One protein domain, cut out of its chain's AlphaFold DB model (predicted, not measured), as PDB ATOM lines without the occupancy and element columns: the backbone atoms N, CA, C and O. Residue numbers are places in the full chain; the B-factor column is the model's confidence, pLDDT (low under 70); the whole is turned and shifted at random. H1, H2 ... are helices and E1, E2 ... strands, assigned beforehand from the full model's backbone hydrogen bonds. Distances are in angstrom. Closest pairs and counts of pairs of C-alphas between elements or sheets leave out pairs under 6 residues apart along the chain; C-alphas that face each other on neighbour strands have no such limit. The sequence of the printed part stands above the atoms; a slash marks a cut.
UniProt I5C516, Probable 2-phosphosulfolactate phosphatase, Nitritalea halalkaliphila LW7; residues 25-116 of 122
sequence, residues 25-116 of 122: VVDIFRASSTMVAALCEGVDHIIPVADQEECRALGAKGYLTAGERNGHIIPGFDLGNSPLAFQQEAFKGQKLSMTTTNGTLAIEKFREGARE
ATOM      1  N   VAL A  25      10.347  47.780 -43.190       97.69
ATOM      2  CA  VAL A  25       9.300  47.137 -43.992       97.69
ATOM      3  C   VAL A  25       8.557  48.206 -44.784       97.69
ATOM      4  O   VAL A  25       8.036  49.161 -44.210       97.69
ATOM      5  N   VAL A  26       8.498  48.023 -46.102       97.56
ATOM      6  CA  VAL A  26       7.829  48.932 -47.037       97.56
ATOM      7  C   VAL A  26       6.829  48.127 -47.862       97.56
ATOM      8  O   VAL A  26       7.208  47.243 -48.624       97.56
ATOM      9  N   ASP A  27       5.547  48.440 -47.703       96.31
ATOM     10  CA  ASP A  27       4.438  47.862 -48.471       96.31
ATOM     11  C   ASP A  27       3.476  49.001 -48.822       96.31
ATOM     12  O   ASP A  27       2.507  49.275 -48.103       96.31
ATOM     13  N   ILE A  28       3.845  49.773 -49.848       95.62
ATOM     14  CA  ILE A  28       3.187  51.041 -50.204       95.62
ATOM     15  C   ILE A  28       1.731  50.813 -50.638       95.62
ATOM     16  O   ILE A  28       0.878  51.666 -50.395       95.62
ATOM     17  N   PHE A  29       1.417  49.655 -51.229       93.06
ATOM     18  CA  PHE A  29       0.076  49.311 -51.705       93.06
ATOM     19  C   PHE A  29      -0.469  48.061 -50.996       93.06
ATOM     20  O   PHE A  29      -0.518  46.978 -51.566       93.06
ATOM     21  N   ARG A  30      -0.964  48.172 -49.758       94.56
ATOM     22  CA  ARG A  30      -1.264  49.422 -49.020       94.56
ATOM     23  C   ARG A  30      -0.910  49.390 -47.533       94.56
ATOM     24  O   ARG A  30      -1.232  50.339 -46.831       94.56
ATOM     25  N   ALA A  31      -0.271  48.334 -47.032       97.06
ATOM     26  CA  ALA A  31      -0.162  48.130 -45.587       97.06
ATOM     27  C   ALA A  31       0.603  49.255 -44.868       97.06
ATOM     28  O   ALA A  31       0.085  49.823 -43.911       97.06
ATOM     29  N   SER A  32       1.804  49.607 -45.339       97.75
ATOM     30  CA  SER A  32       2.620  50.667 -44.721       97.75
ATOM     31  C   SER A  32       1.954  52.041 -44.813       97.75
ATOM     32  O   SER A  32       1.857  52.733 -43.803       97.75
ATOM     33  N   SER A  33       1.393  52.379 -45.977       97.06
ATOM     34  CA  SER A  33       0.614  53.604 -46.188       97.06
ATOM     35  C   SER A  33      -0.558  53.711 -45.217       97.06
ATOM     36  O   SER A  33      -0.776  54.759 -44.618       97.06
ATOM     37  N   THR A  34      -1.298  52.617 -45.030       97.00
ATOM     38  CA  THR A  34      -2.455  52.581 -44.133       97.00
ATOM     39  C   THR A  34      -2.034  52.709 -42.672       97.00
ATOM     40  O   THR A  34      -2.640  53.486 -41.943       97.00
ATOM     41  N   MET A  35      -0.985  51.999 -42.243       97.88
ATOM     42  CA  MET A  35      -0.490  52.078 -40.863       97.88
ATOM     43  C   MET A  35       0.003  53.485 -40.511       97.88
ATOM     44  O   MET A  35      -0.348  54.014 -39.462       97.88
ATOM     45  N   VAL A  36       0.790  54.104 -41.395       97.12
ATOM     46  CA  VAL A  36       1.296  55.464 -41.170       97.12
ATOM     47  C   VAL A  36       0.146  56.472 -41.160       97.12
ATOM     48  O   VAL A  36       0.090  57.299 -40.257       97.12
ATOM     49  N   ALA A  37      -0.806  56.375 -42.096       96.31
ATOM     50  CA  ALA A  37      -1.981  57.248 -42.106       96.31
ATOM     51  C   ALA A  37      -2.809  57.116 -40.820       96.31
ATOM     52  O   ALA A  37      -3.146  58.124 -40.212       96.31
ATOM     53  N   ALA A  38      -3.074  55.889 -40.362       97.31
ATOM     54  CA  ALA A  38      -3.806  55.639 -39.124       97.31
ATOM     55  C   ALA A  38      -3.141  56.304 -37.904       97.31
ATOM     56  O   ALA A  38      -3.815  56.981 -37.130       97.31
ATOM     57  N   LEU A  39      -1.819  56.160 -37.758       97.38
ATOM     58  CA  LEU A  39      -1.065  56.805 -36.677       97.38
ATOM     59  C   LEU A  39      -1.095  58.337 -36.790       97.38
ATOM     60  O   LEU A  39      -1.301  59.017 -35.788       97.38
ATOM     61  N   CYS A  40      -0.935  58.891 -37.997       95.69
ATOM     62  CA  CYS A  40      -1.009  60.337 -38.232       95.69
ATOM     63  C   CYS A  40      -2.392  60.923 -37.902       95.69
ATOM     64  O   CYS A  40      -2.475  62.039 -37.395       95.69
ATOM     65  N   GLU A  41      -3.461  60.168 -38.157       96.31
ATOM     66  CA  GLU A  41      -4.842  60.554 -37.834       96.31
ATOM     67  C   GLU A  41      -5.199  60.327 -36.353       96.31
ATOM     68  O   GLU A  41      -6.296  60.674 -35.922       96.31
ATOM     69  N   GLY A  42      -4.266  59.808 -35.544       96.31
ATOM     70  CA  GLY A  42      -4.378  59.747 -34.087       96.31
ATOM     71  C   GLY A  42      -4.814  58.401 -33.512       96.31
ATOM     72  O   GLY A  42      -5.233  58.364 -32.355       96.31
ATOM     73  N   VAL A  43      -4.721  57.303 -34.268       98.00
ATOM     74  CA  VAL A  43      -4.773  55.944 -33.693       98.00
ATOM     75  C   VAL A  43      -3.639  55.795 -32.674       98.00
ATOM     76  O   VAL A  43      -2.497  56.145 -32.961       98.00
ATOM     77  N   ASP A  44      -3.949  55.274 -31.485       97.81
ATOM     78  CA  ASP A  44      -3.023  55.224 -30.342       97.81
ATOM     79  C   ASP A  44      -1.839  54.277 -30.594       97.81
ATOM     80  O   ASP A  44      -0.678  54.635 -30.412       97.81
ATOM     81  N   HIS A  45      -2.123  53.060 -31.060       96.81
ATOM     82  CA  HIS A  45      -1.108  52.110 -31.513       96.81
ATOM     83  C   HIS A  45      -1.707  51.036 -32.423       96.81
ATOM     84  O   HIS A  45      -2.918  50.805 -32.441       96.81
ATOM     85  N   ILE A  46      -0.827  50.355 -33.163       98.25
ATOM     86  CA  ILE A  46      -1.180  49.311 -34.128       98.25
ATOM     87  C   ILE A  46      -0.473  48.006 -33.759       98.25
ATOM     88  O   ILE A  46       0.748  47.984 -33.593       98.25
ATOM     89  N   ILE A  47      -1.228  46.912 -33.697       98.06
ATOM     90  CA  ILE A  47      -0.715  45.545 -33.603       98.06
ATOM     91  C   ILE A  47      -0.890  44.871 -34.972       98.06
ATOM     92  O   ILE A  47      -1.993  44.438 -35.309       98.06
ATOM     93  N   PRO A  48       0.170  44.804 -35.796       97.81
ATOM     94  CA  PRO A  48       0.146  44.038 -37.033       97.81
ATOM     95  C   PRO A  48       0.319  42.545 -36.731       97.81
ATOM     96  O   PRO A  48       1.283  42.168 -36.065       97.81
ATOM     97  N   VAL A  49      -0.573  41.711 -37.263       97.62
ATOM     98  CA  VAL A  49      -0.553  40.247 -37.124       97.62
ATOM     99  C   VAL A  49      -0.717  39.576 -38.487       97.62
ATOM    100  O   VAL A  49      -1.462  40.049 -39.351       97.62
ATOM    101  N   ALA A  50      -0.012  38.466 -38.708       95.94
ATOM    102  CA  ALA A  50      -0.087  37.741 -39.977       95.94
ATOM    103  C   ALA A  50      -1.411  36.969 -40.123       95.94
ATOM    104  O   ALA A  50      -1.958  36.871 -41.225       95.94
ATOM    105  N   ASP A  51      -1.946  36.452 -39.015       96.06
ATOM    106  CA  ASP A  51      -3.152  35.634 -39.005       96.06
ATOM    107  C   ASP A  51      -4.436  36.458 -38.807       96.06
ATOM    108  O   ASP A  51      -4.489  37.441 -38.064       96.06
ATOM    109  N   GLN A  52      -5.503  36.058 -39.500       96.75
ATOM    110  CA  GLN A  52      -6.784  36.758 -39.425       96.75
ATOM    111  C   GLN A  52      -7.553  36.461 -38.134       96.75
ATOM    112  O   GLN A  52      -8.250  37.345 -37.640       96.75
ATOM    113  N   GLU A  53      -7.433  35.254 -37.580       97.38
ATOM    114  CA  GLU A  53      -8.131  34.866 -36.354       97.38
ATOM    115  C   GLU A  53      -7.468  35.517 -35.140       97.38
ATOM    116  O   GLU A  53      -8.163  35.997 -34.246       97.38
ATOM    117  N   GLU A  54      -6.141  35.659 -35.152       98.06
ATOM    118  CA  GLU A  54      -5.422  36.477 -34.173       98.06
ATOM    119  C   GLU A  54      -5.905  37.937 -34.191       98.06
ATOM    120  O   GLU A  54      -6.193  38.521 -33.141       98.06
ATOM    121  N   CYS A  55      -6.092  38.508 -35.386       98.19
ATOM    122  CA  CYS A  55      -6.617  39.864 -35.532       98.19
ATOM    123  C   CYS A  55      -8.040  39.990 -34.952       98.19
ATOM    124  O   CYS A  55      -8.330  40.928 -34.208       98.19
ATOM    125  N   ARG A  56      -8.918  39.009 -35.214       97.94
ATOM    126  CA  ARG A  56     -10.267  38.958 -34.615       97.94
ATOM    127  C   ARG A  56     -10.222  38.830 -33.097       97.94
ATOM    128  O   ARG A  56     -11.013  39.469 -32.405       97.94
ATOM    129  N   ALA A  57      -9.305  38.022 -32.572       98.38
ATOM    130  CA  ALA A  57      -9.150  37.825 -31.138       98.38
ATOM    131  C   ALA A  57      -8.726  39.119 -30.423       98.38
ATOM    132  O   ALA A  57      -9.148  39.355 -29.291       98.38
ATOM    133  N   LEU A  58      -7.928  39.973 -31.071       98.25
ATOM    134  CA  LEU A  58      -7.638  41.327 -30.586       98.25
ATOM    135  C   LEU A  58      -8.867  42.237 -30.688       98.25
ATOM    136  O   LEU A  58      -9.145  42.978 -29.746       98.25
ATOM    137  N   GLY A  59      -9.657  42.115 -31.756       97.75
ATOM    138  CA  GLY A  59     -10.951  42.794 -31.884       97.75
ATOM    139  C   GLY A  59     -11.882  42.538 -30.696       97.75
ATOM    140  O   GLY A  59     -12.371  43.467 -30.056       97.75
ATOM    141  N   ALA A  60     -12.017  41.272 -30.293       97.44
ATOM    142  CA  ALA A  60     -12.786  40.875 -29.109       97.44
ATOM    143  C   ALA A  60     -12.239  41.449 -27.781       97.44
ATOM    144  O   ALA A  60     -12.947  41.460 -26.776       97.44
ATOM    145  N   LYS A  61     -10.994  41.941 -27.767       97.69
ATOM    146  CA  LYS A  61     -10.354  42.627 -26.630       97.69
ATOM    147  C   LYS A  61     -10.456  44.157 -26.718       97.69
ATOM    148  O   LYS A  61      -9.791  44.848 -25.948       97.69
ATOM    149  N   GLY A  62     -11.272  44.685 -27.634       96.69
ATOM    150  CA  GLY A  62     -11.538  46.118 -27.779       96.69
ATOM    151  C   GLY A  62     -10.600  46.855 -28.736       96.69
ATOM    152  O   GLY A  62     -10.454  48.067 -28.614       96.69
ATOM    153  N   TYR A  63      -9.942  46.146 -29.656       98.25
ATOM    154  CA  TYR A  63      -9.218  46.770 -30.766       98.25
ATOM    155  C   TYR A  63     -10.168  46.966 -31.951       98.25
ATOM    156  O   TYR A  63     -11.021  46.123 -32.208       98.25
ATOM    157  N   LEU A  64      -9.975  48.031 -32.724       97.75
ATOM    158  CA  LEU A  64     -10.491  48.091 -34.086       97.75
ATOM    159  C   LEU A  64      -9.786  47.037 -34.932       97.75
ATOM    160  O   LEU A  64      -8.580  46.829 -34.799       97.75
ATOM    161  N   THR A  65     -10.518  46.400 -35.831       98.25
ATOM    162  CA  THR A  65      -9.982  45.404 -36.756       98.25
ATOM    163  C   THR A  65      -9.881  45.987 -38.159       98.25
ATOM    164  O   THR A  65     -10.870  46.425 -38.745       98.25
ATOM    165  N   ALA A  66      -8.675  45.989 -38.723       97.88
ATOM    166  CA  ALA A  66      -8.438  46.378 -40.106       97.88
ATOM    167  C   ALA A  66      -7.738  45.267 -40.872       97.88
ATOM    168  O   ALA A  66      -6.835  44.595 -40.372       97.88
ATOM    169  N   GLY A  67      -8.119  45.064 -42.124       96.75
ATOM    170  CA  GLY A  67      -7.374  44.115 -42.922       96.75
ATOM    171  C   GLY A  67      -7.951  43.799 -44.271       96.75
ATOM    172  O   GLY A  67      -9.073  44.169 -44.614       96.75
ATOM    173  N   GLU A  68      -7.134  43.104 -45.047       96.94
ATOM    174  CA  GLU A  68      -7.532  42.623 -46.357       96.94
ATOM    175  C   GLU A  68      -7.020  41.215 -46.643       96.94
ATOM    176  O   GLU A  68      -6.001  40.770 -46.105       96.94
ATOM    177  N   ARG A  69      -7.762  40.528 -47.511       95.31
ATOM    178  CA  ARG A  69      -7.308  39.355 -48.253       95.31
ATOM    179  C   ARG A  69      -7.698  39.551 -49.708       95.31
ATOM    180  O   ARG A  69      -8.856  39.844 -50.008       95.31
ATOM    181  N   ASN A  70      -6.736  39.380 -50.611       88.19
ATOM    182  CA  ASN A  70      -6.928  39.591 -52.049       88.19
ATOM    183  C   ASN A  70      -7.503  40.986 -52.380       88.19
ATOM    184  O   ASN A  70      -8.298  41.134 -53.301       88.19
ATOM    185  N   GLY A  71      -7.148  42.011 -51.599       87.12
ATOM    186  CA  GLY A  71      -7.615  43.388 -51.768       87.12
ATOM    187  C   GLY A  71      -9.004  43.687 -51.197       87.12
ATOM    188  O   GLY A  71      -9.400  44.856 -51.174       87.12
ATOM    189  N   HIS A  72      -9.726  42.680 -50.702       93.00
ATOM    190  CA  HIS A  72     -11.060  42.830 -50.127       93.00
ATOM    191  C   HIS A  72     -11.015  42.870 -48.603       93.00
ATOM    192  O   HIS A  72     -10.186  42.209 -47.979       93.00
ATOM    193  N   ILE A  73     -11.941  43.628 -48.012       96.12
ATOM    194  CA  ILE A  73     -12.134  43.670 -46.559       96.12
ATOM    195  C   ILE A  73     -12.493  42.268 -46.071       96.12
ATOM    196  O   ILE A  73     -13.315  41.577 -46.676       96.12
ATOM    197  N   ILE A  74     -11.870  41.853 -44.974       97.00
ATOM    198  CA  ILE A  74     -12.166  40.571 -44.339       97.00
ATOM    199  C   ILE A  74     -13.576  40.646 -43.722       97.00
ATOM    200  O   ILE A  74     -13.857  41.584 -42.975       97.00
ATOM    201  N   PRO A  75     -14.486  39.689 -43.989       96.81
ATOM    202  CA  PRO A  75     -15.846  39.738 -43.455       96.81
ATOM    203  C   PRO A  75     -15.883  39.891 -41.931       96.81
ATOM    204  O   PRO A  75     -15.230  39.136 -41.207       96.81
ATOM    205  N   GLY A  76     -16.658  40.858 -41.445       96.00
ATOM    206  CA  GLY A  76     -16.787  41.159 -40.017       96.00
ATOM    207  C   GLY A  76     -15.631  41.962 -39.416       96.00
ATOM    208  O   GLY A  76     -15.576  42.063 -38.198       96.00
ATOM    209  N   PHE A  77     -14.709  42.486 -40.228       97.69
ATOM    210  CA  PHE A  77     -13.765  43.510 -39.777       97.69
ATOM    211  C   PHE A  77     -14.392  44.901 -39.869       97.69
ATOM    212  O   PHE A  77     -15.237  45.145 -40.732       97.69
ATOM    213  N   ASP A  78     -13.925  45.813 -39.022       96.50
ATOM    214  CA  ASP A  78     -14.388  47.203 -38.989       96.50
ATOM    215  C   ASP A  78     -13.906  47.985 -40.219       96.50
ATOM    216  O   ASP A  78     -14.626  48.819 -40.769       96.50
ATOM    217  N   LEU A  79     -12.671  47.715 -40.658       96.56
ATOM    218  CA  LEU A  79     -11.963  48.490 -41.672       96.56
ATOM    219  C   LEU A  79     -11.209  47.603 -42.675       96.56
ATOM    220  O   LEU A  79     -10.838  46.456 -42.419       96.56
ATOM    221  N   GLY A  80     -10.933  48.180 -43.843       96.19
ATOM    222  CA  GLY A  80     -10.040  47.602 -44.844       96.19
ATOM    223  C   GLY A  80      -8.592  48.072 -44.727       96.19
ATOM    224  O   GLY A  80      -8.218  48.812 -43.824       96.19
ATOM    225  N   ASN A  81      -7.780  47.716 -45.722       96.31
ATOM    226  CA  ASN A  81      -6.417  48.228 -45.892       96.31
ATOM    227  C   ASN A  81      -6.389  49.489 -46.782       96.31
ATOM    228  O   ASN A  81      -5.735  49.510 -47.827       96.31
ATOM    229  N   SER A  82      -7.185  50.503 -46.432       95.12
ATOM    230  CA  SER A  82      -7.241  51.781 -47.152       95.12
ATOM    231  C   SER A  82      -6.801  52.921 -46.232       95.12
ATOM    232  O   SER A  82      -7.460  53.127 -45.214       95.12
ATOM    233  N   PRO A  83      -5.773  53.714 -46.592       94.62
ATOM    234  CA  PRO A  83      -5.330  54.845 -45.772       94.62
ATOM    235  C   PRO A  83      -6.440  55.873 -45.521       94.62
ATOM    236  O   PRO A  83      -6.593  56.375 -44.414       94.62
ATOM    237  N   LEU A  84      -7.281  56.119 -46.532       94.00
ATOM    238  CA  LEU A  84      -8.391  57.075 -46.455       94.00
ATOM    239  C   LEU A  84      -9.468  56.673 -45.442       94.00
ATOM    240  O   LEU A  84     -10.243  57.518 -45.007       94.00
ATOM    241  N   ALA A  85      -9.531  55.393 -45.062       91.94
ATOM    242  CA  ALA A  85     -10.513  54.936 -44.091       91.94
ATOM    243  C   ALA A  85     -10.283  55.553 -42.703       91.94
ATOM    244  O   ALA A  85     -11.234  55.657 -41.943       91.94
ATOM    245  N   PHE A  86      -9.060  56.004 -42.398       91.38
ATOM    246  CA  PHE A  86      -8.691  56.535 -41.086       91.38
ATOM    247  C   PHE A  86      -8.910  58.045 -40.924       91.38
ATOM    248  O   PHE A  86      -8.709  58.561 -39.832       91.38
ATOM    249  N   GLN A  87      -9.388  58.747 -41.958       87.12
ATOM    250  CA  GLN A  87      -9.700  60.184 -41.912       87.12
ATOM    251  C   GLN A  87     -11.021  60.479 -41.178       87.12
ATOM    252  O   GLN A  87     -11.888  61.199 -41.677       87.12
ATOM    253  N   GLN A  88     -11.229  59.862 -40.017       85.50
ATOM    254  CA  GLN A  88     -12.430  60.027 -39.211       85.50
ATOM    255  C   GLN A  88     -12.045  60.220 -37.749       85.50
ATOM    256  O   GLN A  88     -11.316  59.414 -37.172       85.50
ATOM    257  N   GLU A  89     -12.620  61.245 -37.116       84.19
ATOM    258  CA  GLU A  89     -12.406  61.551 -35.694       84.19
ATOM    259  C   GLU A  89     -12.719  60.362 -34.769       84.19
ATOM    260  O   GLU A  89     -12.125  60.233 -33.703       84.19
ATOM    261  N   ALA A  90     -13.613  59.460 -35.191       87.88
ATOM    262  CA  ALA A  90     -14.012  58.279 -34.430       87.88
ATOM    263  C   ALA A  90     -12.854  57.307 -34.124       87.88
ATOM    264  O   ALA A  90     -12.971  56.508 -33.195       87.88
ATOM    265  N   PHE A  91     -11.747  57.361 -34.874       91.19
ATOM    266  CA  PHE A  91     -10.608  56.452 -34.696       91.19
ATOM    267  C   PHE A  91      -9.484  57.028 -33.828       91.19
ATOM    268  O   PHE A  91      -8.547  56.306 -33.478       91.19
ATOM    269  N   LYS A  92      -9.585  58.294 -33.410       94.81
ATOM    270  CA  LYS A  92      -8.606  58.908 -32.509       94.81
ATOM    271  C   LYS A  92      -8.600  58.233 -31.142       94.81
ATOM    272  O   LYS A  92      -9.648  57.981 -30.550       94.81
ATOM    273  N   GLY A  93      -7.405  57.937 -30.641       96.81
ATOM    274  CA  GLY A  93      -7.183  57.233 -29.379       96.81
ATOM    275  C   GLY A  93      -7.583  55.753 -29.399       96.81
ATOM    276  O   GLY A  93      -7.461  55.081 -28.377       96.81
ATOM    277  N   GLN A  94      -8.063  55.229 -30.532       97.38
ATOM    278  CA  GLN A  94      -8.411  53.817 -30.657       97.38
ATOM    279  C   GLN A  94      -7.157  52.968 -30.844       97.38
ATOM    280  O   GLN A  94      -6.142  53.424 -31.373       97.38
ATOM    281  N   LYS A  95      -7.244  51.704 -30.433       98.25
ATOM    282  CA  LYS A  95      -6.208  50.699 -30.672       98.25
ATOM    283  C   LYS A  95      -6.560  49.931 -31.934       98.25
ATOM    284  O   LYS A  95      -7.715  49.552 -32.100       98.25
ATOM    285  N   LEU A  96      -5.589  49.670 -32.797       98.50
ATOM    286  CA  LEU A  96      -5.816  48.977 -34.062       98.50
ATOM    287  C   LEU A  96      -5.121  47.618 -34.071       98.50
ATOM    288  O   LEU A  96      -3.935  47.517 -33.782       98.50
ATOM    289  N   SER A  97      -5.846  46.579 -34.451       98.50
ATOM    290  CA  SER A  97      -5.293  45.301 -34.879       98.50
ATOM    291  C   SER A  97      -5.392  45.224 -36.395       98.50
ATOM    292  O   SER A  97      -6.455  45.491 -36.961       98.50
ATOM    293  N   MET A  98      -4.293  44.881 -37.067       98.38
ATOM    294  CA  MET A  98      -4.231  44.905 -38.526       98.38
ATOM    295  C   MET A  98      -3.657  43.614 -39.108       98.38
ATOM    296  O   MET A  98      -2.623  43.145 -38.650       98.38
ATOM    297  N   THR A  99      -4.276  43.075 -40.164       98.25
ATOM    298  CA  THR A  99      -3.702  41.975 -40.964       98.25
ATOM    299  C   THR A  99      -3.820  42.233 -42.467       98.25
ATOM    300  O   THR A  99      -4.844  42.690 -42.968       98.25
ATOM    301  N   THR A 100      -2.775  41.922 -43.222       97.19
ATOM    302  CA  THR A 100      -2.711  42.063 -44.687       97.19
ATOM    303  C   THR A 100      -1.966  40.889 -45.298       97.19
ATOM    304  O   THR A 100      -1.181  40.230 -44.618       97.19
ATOM    305  N   THR A 101      -2.163  40.643 -46.592       94.81
ATOM    306  CA  THR A 101      -1.529  39.515 -47.280       94.81
ATOM    307  C   THR A 101       0.003  39.581 -47.239       94.81
ATOM    308  O   THR A 101       0.645  38.556 -47.028       94.81
ATOM    309  N   ASN A 102       0.599  40.771 -47.405       93.69
ATOM    310  CA  ASN A 102       2.054  40.921 -47.552       93.69
ATOM    311  C   ASN A 102       2.707  41.699 -46.406       93.69
ATOM    312  O   ASN A 102       3.597  41.169 -45.745       93.69
ATOM    313  N   GLY A 103       2.288  42.943 -46.158       96.31
ATOM    314  CA  GLY A 103       2.942  43.817 -45.184       96.31
ATOM    315  C   GLY A 103       3.019  43.235 -43.775       96.31
ATOM    316  O   GLY A 103       4.104  43.179 -43.205       96.31
ATOM    317  N   THR A 104       1.908  42.736 -43.224       97.31
ATOM    318  CA  THR A 104       1.923  42.150 -41.868       97.31
ATOM    319  C   THR A 104       2.686  40.830 -41.793       97.31
ATOM    320  O   THR A 104       3.385  40.590 -40.813       97.31
ATOM    321  N   LEU A 105       2.676  40.035 -42.871       96.12
ATOM    322  CA  LEU A 105       3.514  38.841 -42.987       96.12
ATOM    323  C   LEU A 105       5.010  39.193 -43.003       96.12
ATOM    324  O   LEU A 105       5.818  38.502 -42.386       96.12
ATOM    325  N   ALA A 106       5.395  40.265 -43.699       96.81
ATOM    326  CA  ALA A 106       6.769  40.751 -43.708       96.81
ATOM    327  C   ALA A 106       7.194  41.275 -42.333       96.81
ATOM    328  O   ALA A 106       8.300  40.977 -41.892       96.81
ATOM    329  N   ILE A 107       6.319  41.996 -41.631       97.44
ATOM    330  CA  ILE A 107       6.595  42.432 -40.257       97.44
ATOM    331  C   ILE A 107       6.861  41.218 -39.370       97.44
ATOM    332  O   ILE A 107       7.902  41.168 -38.724       97.44
ATOM    333  N   GLU A 108       5.978  40.221 -39.391       95.50
ATOM    334  CA  GLU A 108       6.100  39.034 -38.543       95.50
ATOM    335  C   GLU A 108       7.398  38.260 -38.813       95.50
ATOM    336  O   GLU A 108       8.190  38.014 -37.905       95.50
ATOM    337  N   LYS A 109       7.697  37.974 -40.087       95.00
ATOM    338  CA  LYS A 109       8.894  37.210 -40.478       95.00
ATOM    339  C   LYS A 109      10.224  37.904 -40.186       95.00
ATOM    340  O   LYS A 109      11.255  37.236 -40.076       95.00
ATOM    341  N   PHE A 110      10.243  39.234 -40.163       95.94
ATOM    342  CA  PHE A 110      11.472  40.003 -39.960       95.94
ATOM    343  C   PHE A 110      11.591  40.597 -38.556       95.94
ATOM    344  O   PHE A 110      12.674  41.060 -38.209       95.94
ATOM    345  N   ARG A 111      10.524  40.577 -37.745       93.69
ATOM    346  CA  ARG A 111      10.555  41.027 -36.348       93.69
ATOM    347  C   ARG A 111      11.544  40.203 -35.531       93.69
ATOM    348  O   ARG A 111      12.312  40.767 -34.759       93.69
ATOM    349  N   GLU A 112      11.534  38.883 -35.703       89.81
ATOM    350  CA  GLU A 112      12.445  38.001 -34.981       89.81
ATOM    351  C   GLU A 112      13.885  38.137 -35.509       89.81
ATOM    352  O   GLU A 112      14.170  37.957 -36.698       89.81
ATOM    353  N   GLY A 113      14.804  38.481 -34.603       89.06
ATOM    354  CA  GLY A 113      16.229  38.678 -34.880       89.06
ATOM    355  C   GLY A 113      16.618  40.108 -35.274       89.06
ATOM    356  O   GLY A 113      17.773  40.491 -35.079       89.06
ATOM    357  N   ALA A 114      15.689  40.932 -35.766       96.00
ATOM    358  CA  ALA A 114      15.986  42.339 -36.021       96.00
ATOM    359  C   ALA A 114      16.296  43.080 -34.710       96.00
ATOM    360  O   ALA A 114      15.649  42.875 -33.685       96.00
ATOM    361  N   ARG A 115      17.268  43.995 -34.754       96.50
ATOM    362  CA  ARG A 115      17.531  44.926 -33.645       96.50
ATOM    363  C   ARG A 115      16.370  45.899 -33.463       96.50
ATOM    364  O   ARG A 115      16.049  46.280 -32.346       96.50
ATOM    365  N   GLU A 116      15.804  46.338 -34.579       97.44
ATOM    366  CA  GLU A 116      14.716  47.303 -34.646       97.44
ATOM    367  C   GLU A 116      13.979  47.112 -35.971       97.44
ATOM    368  O   GLU A 116      14.616  46.857 -36.999       97.44
TER     369      GLU A 116
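This is residues 25 to 116 of the 122 residues of the protein "Probable 2-phosphosulfolactate phosphatase" of Nitritalea halalkaliphila LW7 (UniProt I5C516). A small sheet of three parallel strands forms the core, with H1 covering one face and H2 the other: three layers. H4 meets the sheet beside E1, short H3 packs on H1, and a long loop, residues 70 to 82, follows E2. The 92 printed residues hold four named helices and three named strands, in the order H1 E1 H2 E2 H3 E3 H4; the sheet's order is E1 E3 E2, and the class is mixed. The whole is compact, with a radius of gyration of the C-alphas of 12.1 A and spans of 36 by 25 by 25 A.

H1, residues 31 to 40, begins at C-alpha (-0.162, 48.130, -45.587) and is 14.3 A long. E1 is residues 45 to 48, H2 residues 52 to 59, 10.5 A, and E2 residues 64 to 69, 16.9 A. H3 is residues 83 to 86, E3 residues 95 to 99, 13.7 A. H4, residues 103 to 111, 12.0 A, ends at (10.555, 41.027, -36.348).

Inner strand E3 pairs with E1, N 96 and O 45 being 2.9 A apart, and with E2, N 64 and O 95 being 2.8 A apart. E1, H2, E2 form a split strand-helix-strand unit, with E3 between its strands, and E2, H3, E3 an unsplit one; both crossovers are right-handed. H1 and H2 run along the strands at heights over the sheet of 9.7 A and 8.1 A. H2 comes closest to E3 at the C-alphas of Cys 55 and Ser 97, 5.6 A. H4 only grazes the sheet. H1 touches H3, closest C-alphas Thr 34 and Pro 83, 4.0 A. In H1, H2 and H4 every O i to N i+4 pair is within hydrogen-bond range; H3 is too short for one.

The C-alphas farthest apart, Glu 89 and Gly 113, are 36.7 A apart. The printed part has no cut; the link E2 to H3 is long, and no printed residue is under 70 in pLDDT.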